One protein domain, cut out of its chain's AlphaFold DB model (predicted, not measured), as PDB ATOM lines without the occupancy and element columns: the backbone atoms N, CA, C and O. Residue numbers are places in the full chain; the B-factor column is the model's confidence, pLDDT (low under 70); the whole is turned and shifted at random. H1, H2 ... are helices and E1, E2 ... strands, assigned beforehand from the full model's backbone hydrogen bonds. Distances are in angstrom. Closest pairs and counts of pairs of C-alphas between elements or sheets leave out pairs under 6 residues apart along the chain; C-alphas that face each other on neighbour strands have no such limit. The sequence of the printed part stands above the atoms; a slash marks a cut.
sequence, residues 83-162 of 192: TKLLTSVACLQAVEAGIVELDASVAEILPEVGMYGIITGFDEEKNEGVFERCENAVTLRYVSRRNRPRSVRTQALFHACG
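This is residues 83 to 162 of the 192 residues of the protein "Beta-lactamase/transpeptidase-like protein" of Massariosphaeria phaeospora (UniProt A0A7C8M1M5). This is a loose, drawn-out model with the helix H1 at one end and a two-stranded hairpin, E1 and E2, reaching out at the other, and long loops running between these two ends. The short helix H2 sits near H1, and the short helix H3 lies near the last printed residues; the tip of the hairpin, residues 123 to 128, sticks out. The printed part has 80 residues, with three named helices and two named strands in the order H1, E1, E2, H2, H3, and the sheet is E1 - E2, antiparallel. The class is mixed, helices and strands, with under half of the residues, 35 of 80, in named elements. The whole is loose, with a radius of gyration of the C-alphas of 14.5 A, and elongated, spanning 50 by 25 by 21 A.

The printed part begins with H1, residues 83 to 96, which touches no helix. After the long link of residues 97 to 117 come the strands E1, residues 118 to 123, and E2, residues 128 to 132. These two are neighbours and form a hairpin, antiparallel, with 144 degrees between their N-to-C directions. The C-alphas of Ile 119 and Phe 131 face each other at 4.5 A, and those of Phe 122 and Gly 129 at 4.4 A. Across the pair, N 118 and O 132 are within hydrogen-bond range at 2.8 A, as are N 130 and O 121 at 2.8 A. H1 and E2 are apart. H2, residues 140 to 144, is close to H1 but not clearly touching it, with 1 pair of C-alphas within 8 A. The closest C-alphas of the two are those of Ser 88 and Ser 144, 6.8 A apart, and the helix centres are 10.9 A apart. E1 and H2 are apart. H3, residues 155 to 159, touches no helix and is apart from H1, H2, E1 and E2. In H1, H2 and H3 every O i to N i+4 pair is within hydrogen-bond range.

H1, residues 83 to 96, begins at C-alpha 83, (-9.768, -28.901, 1.585), and measures 20.1 A from first to last C-alpha. E1, residues 118 to 123, measures 14.4 A and begins at C-alpha 118, (7.408, -14.904, -12.435). E2, residues 128 to 132, measures 13.2 A. H2, residues 140 to 144, measures 6.4 A. H3, residues 155 to 159, measures 6.0 A and ends at C-alpha 159, (5.450, -26.005, -1.869).

The two C-alphas farthest apart in the domain are those of Ala 97 and Glu 125, at 49.9 A, while the first and last printed C-alphas, those of Thr 83 and Gly 162, are 15.0 A apart. Residues 123 to 128 stand free, and so do residues 145 to 150. Without these stretches the body has 68 residues and spans 41 by 24 by 17 A, with a radius of gyration of 13.2 A. The printed part has no cut. The link from H1 to E1, 21 residues, is long; the link from E1 to E2 is tight, with 4 residues, and those from E2 to H2 and from H2 to H3 are short, with 7 and 10 residues. The mean pLDDT of the printed part is 75.6. Confidence is low, under 70, in residues 146 to 162, and the mean pLDDT of H3 is 29, against 92 for H1.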
ATOM      1  N   THR A  83      -9.979 -30.019   0.653       90.94
ATOM      2  CA  THR A  83      -9.768 -28.901   1.585       90.94
ATOM      3  C   THR A  83      -9.854 -27.531   0.905       90.94
ATOM      4  O   THR A  83     -10.254 -26.564   1.542       90.94
ATOM      5  N   LYS A  84      -9.574 -27.426  -0.406       87.50
ATOM      6  CA  LYS A  84      -9.669 -26.154  -1.153       87.50
ATOM      7  C   LYS A  84     -11.061 -25.523  -1.086       87.50
ATOM      8  O   LYS A  84     -11.163 -24.298  -1.113       87.50
ATOM      9  N   LEU A  85     -12.114 -26.341  -1.004       89.12
ATOM     10  CA  LEU A  85     -13.479 -25.844  -0.848       89.12
ATOM     11  C   LEU A  85     -13.650 -25.179   0.521       89.12
ATOM     12  O   LEU A  85     -14.102 -24.041   0.589       89.12
ATOM     13  N   LEU A  86     -13.208 -25.853   1.587       92.50
ATOM     14  CA  LEU A  86     -13.264 -25.335   2.955       92.50
ATOM     15  C   LEU A  86     -12.454 -24.041   3.095       92.50
ATOM     16  O   LEU A  86     -12.963 -23.050   3.609       92.50
ATOM     17  N   THR A  87     -11.230 -24.012   2.557       89.94
ATOM     18  CA  THR A  87     -10.401 -22.797   2.531       89.94
ATOM     19  C   THR A  87     -11.088 -21.658   1.776       89.94
ATOM     20  O   THR A  87     -11.052 -20.523   2.232       89.94
ATOM     21  N   SER A  88     -11.755 -21.941   0.652       90.00
ATOM     22  CA  SER A  88     -12.470 -20.902  -0.102       90.00
ATOM     23  C   SER A  88     -13.639 -20.315   0.692       90.00
ATOM     24  O   SER A  88     -13.830 -19.102   0.664       90.00
ATOM     25  N   VAL A  89     -14.387 -21.145   1.429       93.50
ATOM     26  CA  VAL A  89     -15.465 -20.670   2.315       93.50
ATOM     27  C   VAL A  89     -14.898 -19.790   3.429       93.50
ATOM     28  O   VAL A  89     -15.393 -18.686   3.627       93.50
ATOM     29  N   ALA A  90     -13.819 -20.220   4.090       92.81
ATOM     30  CA  ALA A  90     -13.165 -19.428   5.133       92.81
ATOM     31  C   ALA A  90     -12.653 -18.072   4.605       92.81
ATOM     32  O   ALA A  90     -12.833 -17.044   5.254       92.81
ATOM     33  N   CYS A  91     -12.071 -18.041   3.400       90.12
ATOM     34  CA  CYS A  91     -11.666 -16.788   2.759       90.12
ATOM     35  C   CYS A  91     -12.860 -15.855   2.508       90.12
ATOM     36  O   CYS A  91     -12.744 -14.659   2.749       90.12
ATOM     37  N   LEU A  92     -13.999 -16.376   2.040       93.06
ATOM     38  CA  LEU A  92     -15.196 -15.559   1.816       93.06
ATOM     39  C   LEU A  92     -15.801 -15.044   3.129       93.06
ATOM     40  O   LEU A  92     -16.192 -13.886   3.186       93.06
ATOM     41  N   GLN A  93     -15.786 -15.844   4.196       95.44
ATOM     42  CA  GLN A  93     -16.193 -15.392   5.531       95.44
ATOM     43  C   GLN A  93     -15.303 -14.250   6.046       95.44
ATOM     44  O   GLN A  93     -15.798 -13.294   6.638       95.44
ATOM     45  N   ALA A  94     -13.992 -14.302   5.785       92.56
ATOM     46  CA  ALA A  94     -13.077 -13.211   6.127       92.56
ATOM     47  C   ALA A  94     -13.345 -11.933   5.307       92.56
ATOM     48  O   ALA A  94     -13.171 -10.830   5.826       92.56
ATOM     49  N   VAL A  95     -13.797 -12.077   4.055       93.75
ATOM     50  CA  VAL A  95     -14.253 -10.947   3.226       93.75
ATOM     51  C   VAL A  95     -15.528 -10.333   3.794       93.75
ATOM     52  O   VAL A  95     -15.609  -9.117   3.936       93.75
ATOM     53  N   GLU A  96     -16.512 -11.155   4.159       94.69
ATOM     54  CA  GLU A  96     -17.764 -10.689   4.771       94.69
ATOM     55  C   GLU A  96     -17.526  -9.967   6.104       94.69
ATOM     56  O   GLU A  96     -18.194  -8.978   6.401       94.69
ATOM     57  N   ALA A  97     -16.536 -10.415   6.880       95.19
ATOM     58  CA  ALA A  97     -16.113  -9.769   8.120       95.19
ATOM     59  C   ALA A  97     -15.297  -8.474   7.909       95.19
ATOM     60  O   ALA A  97     -14.937  -7.824   8.890       95.19
ATOM     61  N   GLY A  98     -14.974  -8.105   6.663       92.44
ATOM     62  CA  GLY A  98     -14.165  -6.923   6.341       92.44
ATOM     63  C   GLY A  98     -12.692  -7.038   6.748       92.44
ATOM     64  O   GLY A  98     -12.011  -6.024   6.860       92.44
ATOM     65  N   ILE A  99     -12.198  -8.258   6.994       92.38
ATOM     66  CA  ILE A  99     -10.799  -8.511   7.379       92.38
ATOM     67  C   ILE A  99      -9.893  -8.460   6.145       92.38
ATOM     68  O   ILE A  99      -8.752  -8.010   6.226       92.38
ATOM     69  N   VAL A 100     -10.394  -8.939   5.004       91.62
ATOM     70  CA  VAL A 100      -9.679  -8.969   3.721       91.62
ATOM     71  C   VAL A 100     -10.607  -8.545   2.588       91.62
ATOM     72  O   VAL A 100     -11.818  -8.727   2.671       91.62
ATOM     73  N   GLU A 101     -10.054  -8.042   1.489       91.31
ATOM     74  CA  GLU A 101     -10.834  -7.698   0.297       91.31
ATOM     75  C   GLU A 101     -10.483  -8.616  -0.879       91.31
ATOM     76  O   GLU A 101      -9.341  -9.040  -1.055       91.31
ATOM     77  N   LEU A 102     -11.470  -8.921  -1.727       90.62
ATOM     78  CA  LEU A 102     -11.269  -9.815  -2.876       90.62
ATOM     79  C   LEU A 102     -10.291  -9.256  -3.918       90.62
ATOM     80  O   LEU A 102      -9.622 -10.035  -4.601       90.62
ATOM     81  N   ASP A 103     -10.255  -7.933  -4.057       89.81
ATOM     82  CA  ASP A 103      -9.503  -7.219  -5.091       89.81
ATOM     83  C   ASP A 103      -8.246  -6.519  -4.563       89.81
ATOM     84  O   ASP A 103      -7.454  -6.028  -5.364       89.81
ATOM     85  N   ALA A 104      -8.027  -6.528  -3.246       87.81
ATOM     86  CA  ALA A 104      -6.788  -6.044  -2.655       87.81
ATOM     87  C   ALA A 104      -5.615  -6.987  -2.962       87.81
ATOM     88  O   ALA A 104      -5.785  -8.181  -3.252       87.81
ATOM     89  N   SER A 105      -4.404  -6.432  -2.902       87.38
ATOM     90  CA  SER A 105      -3.178  -7.197  -3.091       87.38
ATOM     91  C   SER A 105      -2.956  -8.132  -1.905       87.38
ATOM     92  O   SER A 105      -2.882  -7.697  -0.760       87.38
ATOM     93  N   VAL A 106      -2.764  -9.424  -2.169       87.94
ATOM     94  CA  VAL A 106      -2.455 -10.411  -1.119       87.94
ATOM     95  C   VAL A 106      -1.100 -10.121  -0.463       87.94
ATOM     96  O   VAL A 106      -0.889 -10.500   0.685       87.94
ATOM     97  N   ALA A 107      -0.207  -9.399  -1.151       85.81
ATOM     98  CA  ALA A 107       1.101  -9.014  -0.625       85.81
ATOM     99  C   ALA A 107       1.026  -8.101   0.615       85.81
ATOM    100  O   ALA A 107       2.003  -8.000   1.349       85.81
ATOM    101  N   GLU A 108      -0.117  -7.457   0.872       86.00
ATOM    102  CA  GLU A 108      -0.338  -6.660   2.089       86.00
ATOM    103  C   GLU A 108      -0.403  -7.530   3.352       86.00
ATOM    104  O   GLU A 108      -0.049  -7.079   4.438       86.00
ATOM    105  N   ILE A 109      -0.830  -8.788   3.202       87.44
ATOM    106  CA  ILE A 109      -0.987  -9.760   4.292       87.44
ATOM    107  C   ILE A 109       0.152 -10.785   4.268       87.44
ATOM    108  O   ILE A 109       0.647 -11.188   5.317       87.44
ATOM    109  N   LEU A 110       0.563 -11.206   3.069       88.25
ATOM    110  CA  LEU A 110       1.605 -12.202   2.822       88.25
ATOM    111  C   LEU A 110       2.706 -11.583   1.943       88.25
ATOM    112  O   LEU A 110       2.672 -11.753   0.718       88.25
ATOM    113  N   PRO A 111       3.662 -10.834   2.522       84.69
ATOM    114  CA  PRO A 111       4.663 -10.071   1.768       84.69
ATOM    115  C   PRO A 111       5.588 -10.941   0.899       84.69
ATOM    116  O   PRO A 111       6.196 -10.448  -0.052       84.69
ATOM    117  N   GLU A 112       5.683 -12.241   1.176       83.12
ATOM    118  CA  GLU A 112       6.406 -13.211   0.355       83.12
ATOM    119  C   GLU A 112       5.746 -13.456  -1.016       83.12
ATOM    120  O   GLU A 112       6.400 -13.906  -1.966       83.12
ATOM    121  N   VAL A 113       4.451 -13.151  -1.153       82.44
ATOM    122  CA  VAL A 113       3.703 -13.360  -2.394       82.44
ATOM    123  C   VAL A 113       4.156 -12.353  -3.445       82.44
ATOM    124  O   VAL A 113       3.902 -11.157  -3.359       82.44
ATOM    125  N   GLY A 114       4.804 -12.871  -4.490       73.44
ATOM    126  CA  GLY A 114       5.324 -12.065  -5.595       73.44
ATOM    127  C   GLY A 114       6.758 -11.570  -5.396       73.44
ATOM    128  O   GLY A 114       7.303 -10.988  -6.331       73.44
ATOM    129  N   MET A 115       7.396 -11.864  -4.253       79.12
ATOM    130  CA  MET A 115       8.767 -11.433  -3.939       79.12
ATOM    131  C   MET A 115       9.794 -11.878  -4.991       79.12
ATOM    132  O   MET A 115      10.657 -11.100  -5.384       79.12
ATOM    133  N   TYR A 116       9.682 -13.114  -5.479       76.12
ATOM    134  CA  TYR A 116      10.610 -13.673  -6.467       76.12
ATOM    135  C   TYR A 116      10.227 -13.369  -7.922       76.12
ATOM    136  O   TYR A 116      11.020 -13.618  -8.820       76.12
ATOM    137  N   GLY A 117       9.031 -12.831  -8.183       81.69
ATOM    138  CA  GLY A 117       8.537 -12.629  -9.546       81.69
ATOM    139  C   GLY A 117       8.036 -13.908 -10.236       81.69
ATOM    140  O   GLY A 117       7.683 -14.902  -9.597       81.69
ATOM    141  N   ILE A 118       7.929 -13.848 -11.561       85.31
ATOM    142  CA  ILE A 118       7.408 -14.904 -12.435       85.31
ATOM    143  C   ILE A 118       8.590 -15.666 -13.030       85.31
ATOM    144  O   ILE A 118       9.416 -15.063 -13.704       85.31
ATOM    145  N   ILE A 119       8.656 -16.986 -12.835       89.44
ATOM    146  CA  ILE A 119       9.647 -17.823 -13.530       89.44
ATOM    147  C   ILE A 119       9.323 -17.851 -15.024       89.44
ATOM    148  O   ILE A 119       8.246 -18.313 -15.412       89.44
ATOM    149  N   THR A 120      10.269 -17.409 -15.853       88.81
ATOM    150  CA  THR A 120      10.152 -17.429 -17.319       88.81
ATOM    151  C   THR A 120      11.065 -18.447 -17.988       88.81
ATOM    152  O   THR A 120      10.787 -18.867 -19.111       88.81
ATOM    153  N   GLY A 121      12.085 -18.938 -17.285       88.94
ATOM    154  CA  GLY A 121      12.977 -19.970 -17.800       88.94
ATOM    155  C   GLY A 121      13.895 -20.558 -16.736       88.94
ATOM    156  O   GLY A 121      13.778 -20.249 -15.550       88.94
ATOM    157  N   PHE A 122      14.812 -21.407 -17.187       91.69
ATOM    158  CA  PHE A 122      15.904 -21.953 -16.391       91.69
ATOM    159  C   PHE A 122      17.204 -21.736 -17.164       91.69
ATOM    160  O   PHE A 122      17.268 -22.037 -18.355       91.69
ATOM    161  N   ASP A 123      18.203 -21.173 -16.496       88.50
ATOM    162  CA  ASP A 123      19.559 -21.022 -17.014       88.50
ATOM    163  C   ASP A 123      20.298 -22.354 -16.803       88.50
ATOM    164  O   ASP A 123      20.541 -22.768 -15.665       88.50
ATOM    165  N   GLU A 124      20.606 -23.054 -17.897       86.69
ATOM    166  CA  GLU A 124      21.253 -24.375 -17.869       86.69
ATOM    167  C   GLU A 124      22.732 -24.314 -17.458       86.69
ATOM    168  O   GLU A 124      23.266 -25.301 -16.955       86.69
ATOM    169  N   GLU A 125      23.399 -23.167 -17.617       86.94
ATOM    170  CA  GLU A 125      24.801 -23.010 -17.213       86.94
ATOM    171  C   GLU A 125      24.919 -22.791 -15.703       86.94
ATOM    172  O   GLU A 125      25.844 -23.297 -15.062       86.94
ATOM    173  N   LYS A 126      23.965 -22.061 -15.117       83.75
ATOM    174  CA  LYS A 126      23.963 -21.730 -13.683       83.75
ATOM    175  C   LYS A 126      23.095 -22.654 -12.834       83.75
ATOM    176  O   LYS A 126      23.219 -22.625 -11.615       83.75
ATOM    177  N   ASN A 127      22.259 -23.493 -13.450       86.44
ATOM    178  CA  ASN A 127      21.227 -24.287 -12.770       86.44
ATOM    179  C   ASN A 127      20.284 -23.424 -11.904       86.44
ATOM    180  O   ASN A 127      19.863 -23.832 -10.821       86.44
ATOM    181  N   GLU A 128      19.938 -22.229 -12.387       88.12
ATOM    182  CA  GLU A 128      19.100 -21.258 -11.674       88.12
ATOM    183  C   GLU A 128      17.838 -20.906 -12.476       88.12
ATOM    184  O   GLU A 128      17.806 -20.986 -13.703       88.12
ATOM    185  N   GLY A 129      16.764 -20.519 -11.780       87.44
ATOM    186  CA  GLY A 129      15.549 -20.014 -12.422       87.44
ATOM    187  C   GLY A 129      15.736 -18.577 -12.914       87.44
ATOM    188  O   GLY A 129      16.296 -17.745 -12.204       87.44
ATOM    189  N   VAL A 130      15.229 -18.268 -14.107       87.88
ATOM    190  CA  VAL A 130      15.146 -16.896 -14.629       87.88
ATOM    191  C   VAL A 130      13.793 -16.315 -14.239       87.88
ATOM    192  O   VAL A 130      12.758 -16.934 -14.498       87.88
ATOM    193  N   PHE A 131      13.803 -15.135 -13.617       87.88
ATOM    194  CA  PHE A 131      12.608 -14.483 -13.087       87.88
ATOM    195  C   PHE A 131      12.372 -13.120 -13.733       87.88
ATOM    196  O   PHE A 131      13.293 -12.321 -13.895       87.88
ATOM    197  N   GLU A 132      11.111 -12.826 -14.027       86.62
ATOM    198  CA  GLU A 132      10.637 -11.512 -14.451       86.62
ATOM    199  C   GLU A 132       9.764 -10.872 -13.374       86.62
ATOM    200  O   GLU A 132       9.099 -11.547 -12.582       86.62
ATOM    201  N   ARG A 133       9.740  -9.539 -13.339       80.81
ATOM    202  CA  ARG A 133       8.925  -8.802 -12.373       80.81
ATOM    203  C   ARG A 133       7.441  -9.082 -12.610       80.81
ATOM    204  O   ARG A 133       6.949  -9.009 -13.730       80.81
ATOM    205  N   CYS A 134       6.704  -9.336 -11.532       79.00
ATOM    206  CA  CYS A 134       5.250  -9.399 -11.601       79.00
ATOM    207  C   CYS A 134       4.683  -7.970 -11.696       79.00
ATOM    208  O   CYS A 134       4.800  -7.198 -10.745       79.00
ATOM    209  N   GLU A 135       4.117  -7.601 -12.847       78.75
ATOM    210  CA  GLU A 135       3.527  -6.264 -13.058       78.75
ATOM    211  C   GLU A 135       2.132  -6.121 -12.438       78.75
ATOM    212  O   GLU A 135       1.725  -5.023 -12.067       78.75
ATOM    213  N   ASN A 136       1.407  -7.232 -12.296       82.62
ATOM    214  CA  ASN A 136       0.052  -7.252 -11.755       82.62
ATOM    215  C   ASN A 136       0.054  -7.754 -10.312       82.62
ATOM    216  O   ASN A 136       0.636  -8.797 -10.014       82.62
ATOM    217  N   ALA A 137      -0.657  -7.054  -9.430       82.81
ATOM    218  CA  ALA A 137      -0.856  -7.515  -8.064       82.81
ATOM    219  C   ALA A 137      -1.614  -8.854  -8.044       82.81
ATOM    220  O   ALA A 137      -2.615  -9.043  -8.741       82.81
ATOM    221  N   VAL A 138      -1.141  -9.792  -7.222       84.62
ATOM    222  CA  VAL A 138      -1.844 -11.052  -6.974       84.62
ATOM    223  C   VAL A 138      -2.957 -10.775  -5.971       84.62
ATOM    224  O   VAL A 138      -2.677 -10.499  -4.809       84.62
ATOM    225  N   THR A 139      -4.213 -10.850  -6.409       88.50
ATOM    226  CA  THR A 139      -5.383 -10.603  -5.551       88.50
ATOM    227  C   THR A 139      -5.973 -11.892  -4.987       88.50
ATOM    228  O   THR A 139      -5.757 -12.987  -5.524       88.50
ATOM    229  N   LEU A 140      -6.771 -11.785  -3.922       85.19
ATOM    230  CA  LEU A 140      -7.439 -12.944  -3.322       85.19
ATOM    231  C   LEU A 140      -8.374 -13.628  -4.335       85.19
ATOM    232  O   LEU A 140      -8.374 -14.856  -4.468       85.19
ATOM    233  N   ARG A 141      -9.081 -12.842  -5.157       85.25
ATOM    234  CA  ARG A 141      -9.900 -13.351  -6.269       85.25
ATOM    235  C   ARG A 141      -9.081 -14.144  -7.288       85.25
ATOM    236  O   ARG A 141      -9.566 -15.146  -7.822       85.25
ATOM    237  N   TYR A 142      -7.852 -13.715  -7.565       81.00
ATOM    238  CA  TYR A 142      -6.949 -14.425  -8.468       81.00
ATOM    239  C   TYR A 142      -6.500 -15.772  -7.883       81.00
ATOM    240  O   TYR A 142      -6.447 -16.776  -8.600       81.00
ATOM    241  N   VAL A 143      -6.248 -15.830  -6.571       74.88
ATOM    242  CA  VAL A 143      -5.884 -17.072  -5.876       74.88
ATOM    243  C   VAL A 143      -7.034 -18.087  -5.907       74.88
ATOM    244  O   VAL A 143      -6.799 -19.263  -6.202       74.88
ATOM    245  N   SER A 144      -8.276 -17.652  -5.706       72.50
ATOM    246  CA  SER A 144      -9.444 -18.545  -5.725       72.50
ATOM    247  C   SER A 144      -9.830 -19.042  -7.128       72.50
ATOM    248  O   SER A 144     -10.514 -20.059  -7.256       72.50
ATOM    249  N   ARG A 145      -9.387 -18.378  -8.207       72.31
ATOM    250  CA  ARG A 145      -9.678 -18.811  -9.585       72.31
ATOM    251  C   ARG A 145      -8.727 -19.909 -10.073       72.31
ATOM    252  O   ARG A 145      -7.504 -19.800  -9.998       72.31
ATOM    253  N   ARG A 146      -9.317 -20.957 -10.666       48.91
ATOM    254  CA  ARG A 146      -8.604 -22.097 -11.276       48.91
ATOM    255  C   ARG A 146      -8.028 -21.795 -12.668       48.91
ATOM    256  O   ARG A 146      -7.089 -22.464 -13.082       48.91
ATOM    257  N   ASN A 147      -8.565 -20.808 -13.388       38.44
ATOM    258  CA  ASN A 147      -8.128 -20.482 -14.748       38.44
ATOM    259  C   ASN A 147      -7.099 -19.340 -14.724       38.44
ATOM    260  O   ASN A 147      -7.455 -18.172 -14.867       38.44
ATOM    261  N   ARG A 148      -5.835 -19.690 -14.462       50.59
ATOM    262  CA  ARG A 148      -4.697 -18.760 -14.459       50.59
ATOM    263  C   ARG A 148      -3.893 -18.920 -15.758       50.59
ATOM    264  O   ARG A 148      -3.742 -20.058 -16.214       50.59
ATOM    265  N   PRO A 149      -3.346 -17.843 -16.353       37.16
ATOM    266  CA  PRO A 149      -2.362 -17.970 -17.424       37.16
ATOM    267  C   PRO A 149      -1.184 -18.833 -16.947       37.16
ATOM    268  O   PRO A 149      -0.711 -18.694 -15.817       37.16
ATOM    269  N   ARG A 150      -0.726 -19.755 -17.806       38.59
ATOM    270  CA  ARG A 150       0.289 -20.783 -17.489       38.59
ATOM    271  C   ARG A 150       1.624 -20.225 -16.963       38.59
ATOM    272  O   ARG A 150       2.395 -21.004 -16.410       38.59
ATOM    273  N   SER A 151       1.878 -18.923 -17.107       36.06
ATOM    274  CA  SER A 151       3.075 -18.228 -16.616       36.06
ATOM    275  C   SER A 151       3.130 -18.110 -15.091       36.06
ATOM    276  O   SER A 151       4.210 -18.155 -14.521       36.06
ATOM    277  N   VAL A 152       1.993 -18.059 -14.389       39.25
ATOM    278  CA  VAL A 152       1.971 -17.983 -12.917       39.25
ATOM    279  C   VAL A 152       1.736 -19.378 -12.339       39.25
ATOM    280  O   VAL A 152       0.712 -19.663 -11.708       39.25
ATOM    281  N   ARG A 153       2.686 -20.295 -12.565       35.88
ATOM    282  CA  ARG A 153       2.774 -21.523 -11.764       35.88
ATOM    283  C   ARG A 153       3.196 -21.131 -10.354       35.88
ATOM    284  O   ARG A 153       4.369 -21.174 -10.001       35.88
ATOM    285  N   THR A 154       2.225 -20.834  -9.498       32.84
ATOM    286  CA  THR A 154       2.430 -20.859  -8.047       32.84
ATOM    287  C   THR A 154       2.514 -22.313  -7.579       32.84
ATOM    288  O   THR A 154       1.705 -22.790  -6.789       32.84
ATOM    289  N   GLN A 155       3.497 -23.055  -8.095       28.84
ATOM    290  CA  GLN A 155       3.920 -24.298  -7.462       28.84
ATOM    291  C   GLN A 155       4.547 -23.971  -6.098       28.84
ATOM    292  O   GLN A 155       4.381 -24.741  -5.164       28.84
ATOM    293  N   ALA A 156       5.094 -22.757  -5.935       27.41
ATOM    294  CA  ALA A 156       5.598 -22.232  -4.671       27.41
ATOM    295  C   ALA A 156       4.540 -22.093  -3.558       27.41
ATOM    296  O   ALA A 156       4.883 -22.328  -2.410       27.41
ATOM    297  N   LEU A 157       3.254 -21.812  -3.842       30.94
ATOM    298  CA  LEU A 157       2.254 -21.727  -2.756       30.94
ATOM    299  C   LEU A 157       1.804 -23.105  -2.253       30.94
ATOM    300  O   LEU A 157       1.418 -23.238  -1.098       30.94
ATOM    301  N   PHE A 158       1.887 -24.146  -3.088       29.22
ATOM    302  CA  PHE A 158       1.696 -25.521  -2.614       29.22
ATOM    303  C   PHE A 158       2.987 -26.123  -2.047       29.22
ATOM    304  O   PHE A 158       2.903 -27.021  -1.219       29.22
ATOM    305  N   HIS A 159       4.158 -25.601  -2.427       26.70
ATOM    306  CA  HIS A 159       5.450 -26.005  -1.869       26.70
ATOM    307  C   HIS A 159       5.771 -25.321  -0.527       26.70
ATOM    308  O   HIS A 159       6.439 -25.927   0.302       26.70
ATOM    309  N   ALA A 160       5.242 -24.116  -0.275       28.70
ATOM    310  CA  ALA A 160       5.206 -23.486   1.052       28.70
ATOM    311  C   ALA A 160       4.145 -24.128   1.970       28.70
ATOM    312  O   ALA A 160       4.245 -24.050   3.185       28.70
ATOM    313  N   CYS A 161       3.180 -24.853   1.389       28.41
ATOM    314  CA  CYS A 161       2.340 -25.836   2.084       28.41
ATOM    315  C   CYS A 161       3.025 -27.225   2.139       28.41
ATOM    316  O   CYS A 161       2.386 -28.275   2.244       28.41
ATOM    317  N   GLY A 162       4.356 -27.235   2.020       27.16
ATOM    318  CA  GLY A 162       5.202 -28.375   2.304       27.16
ATOM    319  C   GLY A 162       5.254 -28.604   3.806       27.16
ATOM    320  O   GLY A 162       5.989 -27.933   4.507       27.16
TER     321      GLY A 162